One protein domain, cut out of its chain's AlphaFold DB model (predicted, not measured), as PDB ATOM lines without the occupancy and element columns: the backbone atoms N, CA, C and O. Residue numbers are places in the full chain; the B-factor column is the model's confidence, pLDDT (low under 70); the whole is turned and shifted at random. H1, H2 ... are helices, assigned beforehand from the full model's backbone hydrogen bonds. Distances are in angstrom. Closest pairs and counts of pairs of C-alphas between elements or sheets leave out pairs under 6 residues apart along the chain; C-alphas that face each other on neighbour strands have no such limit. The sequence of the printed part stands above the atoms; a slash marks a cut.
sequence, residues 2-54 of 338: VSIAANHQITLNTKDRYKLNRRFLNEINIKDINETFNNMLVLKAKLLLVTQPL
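AT A GLANCE: This is residues 2 to 54 of the 338 residues of the protein "PqqL" of Rodentibacter pneumotropicus (UniProt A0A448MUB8). An open hook of chain: short helix H1, then the two longer helices H2 and H3 set like the two sides of an L, and last a long tail without a named element, residues 43 to 54. The middle of the hook is empty. The printed part has 53 residues with three named helices, in the order H1, H2, H3, and no named strand; its class is all helix. It is extended, with a radius of gyration of the C-alphas of 17.8 A and spans of 50 by 35 by 21 A.

HOW THE PARTS SIT: H1, residues 2 to 6, touches no helix. A short link of 7 residues joins it to H2, residues 14 to 27, yet the two are apart. A tight link of 2 residues joins H2 to H3, residues 30 to 42, and these are apart too, as are H1 and H3. Every O i to N i+4 pair is within hydrogen-bond range in H1 and H3; in H2, 9 of 10 are.

IN THESE COORDINATES: H1 begins at C-alpha 2, (320.034, 150.770, 338.748). H2 is 20.0 A long, H3 18.7 A, ending at C-alpha 42, (327.804, 174.012, 317.934).

THE WHOLE: The C-alphas farthest apart, Lys 19 and Leu 54, are 51.0 A apart. The printed part has no cut. Residues 2 to 5 have pLDDT under 70.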
ATOM      1  N   VAL A   2     319.948 151.350 340.110       56.38
ATOM      2  CA  VAL A   2     320.034 150.770 338.748       56.38
ATOM      3  C   VAL A   2     320.694 151.718 337.734       56.38
ATOM      4  O   VAL A   2     321.615 151.310 337.041       56.38
ATOM      5  N   SER A   3     320.321 153.001 337.714       57.81
ATOM      6  CA  SER A   3     320.936 154.002 336.823       57.81
ATOM      7  C   SER A   3     322.405 154.313 337.145       57.81
ATOM      8  O   SER A   3     323.174 154.630 336.246       57.81
ATOM      9  N   ILE A   4     322.810 154.206 338.413       69.69
ATOM     10  CA  ILE A   4     324.183 154.491 338.857       69.69
ATOM     11  C   ILE A   4     325.113 153.351 338.437       69.69
ATOM     12  O   ILE A   4     326.181 153.603 337.886       69.69
ATOM     13  N   ALA A   5     324.675 152.104 338.649       67.62
ATOM     14  CA  ALA A   5     325.400 150.913 338.223       67.62
ATOM     15  C   ALA A   5     325.479 150.815 336.692       67.62
ATOM     16  O   ALA A   5     326.551 150.558 336.159       67.62
ATOM     17  N   ALA A   6     324.373 151.091 335.990       74.31
ATOM     18  CA  ALA A   6     324.325 151.060 334.528       74.31
ATOM     19  C   ALA A   6     325.230 152.115 333.866       74.31
ATOM     20  O   ALA A   6     325.760 151.872 332.788       74.31
ATOM     21  N   ASN A   7     325.432 153.264 334.517       80.19
ATOM     22  CA  ASN A   7     326.243 154.363 333.984       80.19
ATOM     23  C   ASN A   7     327.661 154.426 334.583       80.19
ATOM     24  O   ASN A   7     328.353 155.421 334.371       80.19
ATOM     25  N   HIS A   8     328.080 153.426 335.372       83.25
ATOM     26  CA  HIS A   8     329.360 153.418 336.104       83.25
ATOM     27  C   HIS A   8     329.621 154.701 336.920       83.25
ATOM     28  O   HIS A   8     330.753 155.168 337.049       83.25
ATOM     29  N   GLN A   9     328.562 155.298 337.470       83.81
ATOM     30  CA  GLN A   9     328.661 156.547 338.216       83.81
ATOM     31  C   GLN A   9     329.103 156.297 339.660       83.81
ATOM     32  O   GLN A   9     328.694 155.334 340.310       83.81
ATOM     33  N   ILE A  10     329.910 157.211 340.196       82.62
ATOM     34  CA  ILE A  10     330.317 157.174 341.602       82.62
ATOM     35  C   ILE A  10     329.120 157.573 342.469       82.62
ATOM     36  O   ILE A  10     328.534 158.643 342.294       82.62
ATOM     37  N   THR A  11     328.772 156.727 343.442       82.88
ATOM     38  CA  THR A  11     327.771 157.090 344.454       82.88
ATOM     39  C   THR A  11     328.429 157.961 345.513       82.88
ATOM     40  O   THR A  11     329.309 157.506 346.239       82.88
ATOM     41  N   LEU A  12     327.990 159.212 345.620       86.44
ATOM     42  CA  LEU A  12     328.444 160.127 346.664       86.44
ATOM     43  C   LEU A  12     327.484 160.081 347.854       86.44
ATOM     44  O   LEU A  12     326.268 160.190 347.684       86.44
ATOM     45  N   ASN A  13     328.027 159.983 349.069       90.00
ATOM     46  CA  ASN A  13     327.238 160.225 350.276       90.00
ATOM     47  C   ASN A  13     326.880 161.724 350.393       90.00
ATOM     48  O   ASN A  13     327.472 162.586 349.737       90.00
ATOM     49  N   THR A  14     325.917 162.055 351.257       88.50
ATOM     50  CA  THR A  14     325.427 163.434 351.427       88.50
ATOM     51  C   THR A  14     326.540 164.426 351.787       88.50
ATOM     52  O   THR A  14     326.527 165.556 351.296       88.50
ATOM     53  N   LYS A  15     327.517 164.012 352.604       93.12
ATOM     54  CA  LYS A  15     328.613 164.865 353.082       93.12
ATOM     55  C   LYS A  15     329.594 165.201 351.963       93.12
ATOM     56  O   LYS A  15     329.959 166.365 351.803       93.12
ATOM     57  N   ASP A  16     329.994 164.211 351.177       93.25
ATOM     58  CA  ASP A  16     330.934 164.406 350.076       93.25
ATOM     59  C   ASP A  16     330.274 165.150 348.917       93.25
ATOM     60  O   ASP A  16     330.877 166.073 348.371       93.25
ATOM     61  N   ARG A  17     328.993 164.872 348.632       92.06
ATOM     62  CA  ARG A  17     328.198 165.669 347.687       92.06
ATOM     63  C   ARG A  17     328.134 167.138 348.104       92.06
ATOM     64  O   ARG A  17     328.338 168.012 347.270       92.06
ATOM     65  N   TYR A  18     327.889 167.425 349.385       91.44
ATOM     66  CA  TYR A  18     327.883 168.800 349.893       91.44
ATOM     67  C   TYR A  18     329.245 169.487 349.716       91.44
ATOM     68  O   TYR A  18     329.303 170.608 349.211       91.44
ATOM     69  N   LYS A  19     330.345 168.816 350.089       94.44
ATOM     70  CA  LYS A  19     331.705 169.361 349.945       94.44
ATOM     71  C   LYS A  19     332.057 169.656 348.488       94.44
ATOM     72  O   LYS A  19     332.556 170.741 348.201       94.44
ATOM     73  N   LEU A  20     331.787 168.711 347.585       93.62
ATOM     74  CA  LEU A  20     332.053 168.865 346.155       93.62
ATOM     75  C   LEU A  20     331.194 169.974 345.549       93.62
ATOM     76  O   LEU A  20     331.740 170.841 344.878       93.62
ATOM     77  N   ASN A  21     329.894 170.023 345.858       93.25
ATOM     78  CA  ASN A  21     329.020 171.099 345.387       93.25
ATOM     79  C   ASN A  21     329.511 172.468 345.860       93.25
ATOM     80  O   ASN A  21     329.613 173.387 345.058       93.25
ATOM     81  N   ARG A  22     329.857 172.608 347.147       93.88
ATOM     82  CA  ARG A  22     330.374 173.872 347.688       93.88
ATOM     83  C   ARG A  22     331.672 174.293 347.000       93.88
ATOM     84  O   ARG A  22     331.852 175.476 346.740       93.88
ATOM     85  N   ARG A  23     332.569 173.344 346.722       94.75
ATOM     86  CA  ARG A  23     333.814 173.607 345.997       94.75
ATOM     87  C   ARG A  23     333.531 174.047 344.560       94.75
ATOM     88  O   ARG A  23     333.926 175.143 344.188       94.75
ATOM     89  N   PHE A  24     332.814 173.238 343.784       93.88
ATOM     90  CA  PHE A  24     332.576 173.515 342.368       93.88
ATOM     91  C   PHE A  24     331.749 174.782 342.144       93.88
ATOM     92  O   PHE A  24     332.076 175.550 341.253       93.88
ATOM     93  N   LEU A  25     330.746 175.070 342.982       92.75
ATOM     94  CA  LEU A  25     329.982 176.321 342.879       92.75
ATOM     95  C   LEU A  25     330.836 177.579 343.114       92.75
ATOM     96  O   LEU A  25     330.453 178.647 342.650       92.75
ATOM     97  N   ASN A  26     331.972 177.465 343.809       93.25
ATOM     98  CA  ASN A  26     332.919 178.569 343.991       93.25
ATOM     99  C   ASN A  26     333.964 178.659 342.867       93.25
ATOM    100  O   ASN A  26     334.584 179.706 342.703       93.25
ATOM    101  N   GLU A  27     334.202 177.565 342.144       95.19
ATOM    102  CA  GLU A  27     335.170 177.500 341.041       95.19
ATOM    103  C   GLU A  27     334.520 177.856 339.692       95.19
ATOM    104  O   GLU A  27     335.160 178.497 338.858       95.19
ATOM    105  N   ILE A  28     333.246 177.489 339.499       95.50
ATOM    106  CA  ILE A  28     332.477 177.787 338.286       95.50
ATOM    107  C   ILE A  28     332.233 179.291 338.192       95.50
ATOM    108  O   ILE A  28     331.592 179.898 339.051       95.50
ATOM    109  N   ASN A  29     332.692 179.883 337.098       94.38
ATOM    110  CA  ASN A  29     332.524 181.298 336.807       94.38
ATOM    111  C   ASN A  29     331.762 181.517 335.485       94.38
ATOM    112  O   ASN A  29     331.422 180.584 334.756       94.38
ATOM    113  N   ILE A  30     331.464 182.780 335.166       92.88
ATOM    114  CA  ILE A  30     330.661 183.130 333.984       92.88
ATOM    115  C   ILE A  30     331.323 182.721 332.660       92.88
ATOM    116  O   ILE A  30     330.621 182.442 331.689       92.88
ATOM    117  N   LYS A  31     332.660 182.652 332.610       95.62
ATOM    118  CA  LYS A  31     333.393 182.203 331.425       95.62
ATOM    119  C   LYS A  31     333.112 180.726 331.156       95.62
ATOM    120  O   LYS A  31     332.751 180.397 330.031       95.62
ATOM    121  N   ASP A  32     333.167 179.880 332.185       95.00
ATOM    122  CA  ASP A  32     332.909 178.438 332.056       95.00
ATOM    123  C   ASP A  32     331.478 178.164 331.564       95.00
ATOM    124  O   ASP A  32     331.246 177.301 330.712       95.00
ATOM    125  N   ILE A  33     330.508 178.937 332.070       94.06
ATOM    126  CA  ILE A  33     329.103 178.865 331.645       94.06
ATOM    127  C   ILE A  33     328.974 179.245 330.166       94.06
ATOM    128  O   ILE A  33     328.357 178.508 329.395       94.06
ATOM    129  N   ASN A  34     329.575 180.366 329.759       92.81
ATOM    130  CA  ASN A  34     329.524 180.839 328.376       92.81
ATOM    131  C   ASN A  34     330.200 179.858 327.407       92.81
ATOM    132  O   ASN A  34     329.656 179.577 326.341       92.81
ATOM    133  N   GLU A  35     331.358 179.305 327.771       95.50
ATOM    134  CA  GLU A  35     332.060 178.296 326.968       95.50
ATOM    135  C   GLU A  35     331.226 177.021 326.814       95.50
ATOM    136  O   GLU A  35     331.042 176.527 325.701       95.50
ATOM    137  N   THR A  36     330.645 176.526 327.909       95.31
ATOM    138  CA  THR A  36     329.778 175.342 327.885       95.31
ATOM    139  C   THR A  36     328.550 175.567 327.003       95.31
ATOM    140  O   THR A  36     328.211 174.712 326.182       95.31
ATOM    141  N   PHE A  37     327.904 176.726 327.124       92.44
ATOM    142  CA  PHE A  37     326.748 177.081 326.305       92.44
ATOM    143  C   PHE A  37     327.109 177.157 324.815       92.44
ATOM    144  O   PHE A  37     326.415 176.576 323.981       92.44
ATOM    145  N   ASN A  38     328.239 177.781 324.472       90.62
ATOM    146  CA  ASN A  38     328.731 177.830 323.093       90.62
ATOM    147  C   ASN A  38     329.015 176.428 322.534       90.62
ATOM    148  O   ASN A  38     328.627 176.128 321.404       90.62
ATOM    149  N   ASN A  39     329.609 175.538 323.334       93.44
ATOM    150  CA  ASN A  39     329.841 174.149 322.938       93.44
ATOM    151  C   ASN A  39     328.527 173.401 322.658       93.44
ATOM    152  O   ASN A  39     328.453 172.638 321.695       93.44
ATOM    153  N   MET A  40     327.471 173.651 323.443       91.44
ATOM    154  CA  MET A  40     326.140 173.083 323.193       91.44
ATOM    155  C   MET A  40     325.521 173.598 321.885       91.44
ATOM    156  O   MET A  40     324.907 172.822 321.152       91.44
ATOM    157  N   LEU A  41     325.698 174.881 321.548       87.50
ATOM    158  CA  LEU A  41     325.132 175.474 320.326       87.50
ATOM    159  C   LEU A  41     325.743 174.905 319.034       87.50
ATOM    160  O   LEU A  41     325.037 174.782 318.022       87.50
ATOM    161  N   VAL A  42     327.029 174.537 319.075       88.12
ATOM    162  CA  VAL A  42     327.804 174.012 317.934       88.12
ATOM    163  C   VAL A  42     327.503 172.535 317.636       88.12
ATOM    164  O   VAL A  42     327.853 172.039 316.563       88.12
ATOM    165  N   LEU A  43     326.812 171.818 318.531       89.38
ATOM    166  CA  LEU A  43     326.421 170.427 318.287       89.38
ATOM    167  C   LEU A  43     325.617 170.297 316.982       89.38
ATOM    168  O   LEU A  43     324.596 170.963 316.778       89.38
ATOM    169  N   LYS A  44     326.098 169.408 316.101       84.12
ATOM    170  CA  LYS A  44     325.494 169.137 314.787       84.12
ATOM    171  C   LYS A  44     324.158 168.403 314.901       84.12
ATOM    172  O   LYS A  44     323.258 168.649 314.110       84.12
ATOM    173  N   ALA A  45     324.035 167.504 315.876       87.88
ATOM    174  CA  ALA A  45     322.805 166.763 316.112       87.88
ATOM    175  C   ALA A  45     321.760 167.689 316.745       87.88
ATOM    176  O   ALA A  45     321.876 168.067 317.911       87.88
ATOM    177  N   LYS A  46     320.744 168.055 315.962       85.75
ATOM    178  CA  LYS A  46     319.601 168.854 316.406       85.75
ATOM    179  C   LYS A  46     318.331 168.066 316.117       85.75
ATOM    180  O   LYS A  46     318.136 167.598 315.000       85.75
ATOM    181  N   LEU A  47     317.484 167.913 317.128       89.06
ATOM    182  CA  LEU A  47     316.188 167.254 317.012       89.06
ATOM    183  C   LEU A  47     315.095 168.292 317.258       89.06
ATOM    184  O   LEU A  47     315.066 168.910 318.321       89.06
ATOM    185  N   LEU A  48     314.202 168.465 316.285       88.12
ATOM    186  CA  LEU A  48     312.978 169.241 316.449       88.12
ATOM    187  C   LEU A  48     311.809 168.269 316.614       88.12
ATOM    188  O   LEU A  48     311.499 167.511 315.700       88.12
ATOM    189  N   LEU A  49     311.168 168.301 317.779       90.81
ATOM    190  CA  LEU A  49     309.936 167.561 318.031       90.81
ATOM    191  C   LEU A  49     308.748 168.494 317.818       90.81
ATOM    192  O   LEU A  49     308.683 169.565 318.423       90.81
ATOM    193  N   VAL A  50     307.817 168.085 316.957       88.38
ATOM    194  CA  VAL A  50     306.592 168.833 316.668       88.38
ATOM    195  C   VAL A  50     305.398 167.997 317.101       88.38
ATOM    196  O   VAL A  50     305.229 166.869 316.649       88.38
ATOM    197  N   THR A  51     304.562 168.570 317.962       87.38
ATOM    198  CA  THR A  51     303.319 167.941 318.416       87.38
ATOM    199  C   THR A  51     302.140 168.671 317.786       87.38
ATOM    200  O   THR A  51     302.007 169.884 317.947       87.38
ATOM    201  N   GLN A  52     301.274 167.941 317.083       81.56
ATOM    202  CA  GLN A  52     300.049 168.477 316.485       81.56
ATOM    203  C   GLN A  52     298.822 167.687 316.959       81.56
ATOM    204  O   GLN A  52     298.915 166.476 317.169       81.56
ATOM    205  N   PRO A  53     297.662 168.346 317.126       76.06
ATOM    206  CA  PRO A  53     296.405 167.634 317.310       76.06
ATOM    207  C   PRO A  53     296.027 166.890 316.022       76.06
ATOM    208  O   PRO A  53     296.318 167.361 314.923       76.06
ATOM    209  N   LEU A  54     295.336 165.757 316.157       77.81
ATOM    210  CA  LEU A  54     294.784 165.024 315.017       77.81
ATOM    211  C   LEU A  54     293.475 165.672 314.508       77.81
ATOM    212  O   LEU A  54     292.688 166.158 315.327       77.81
TER     213      LEU A  54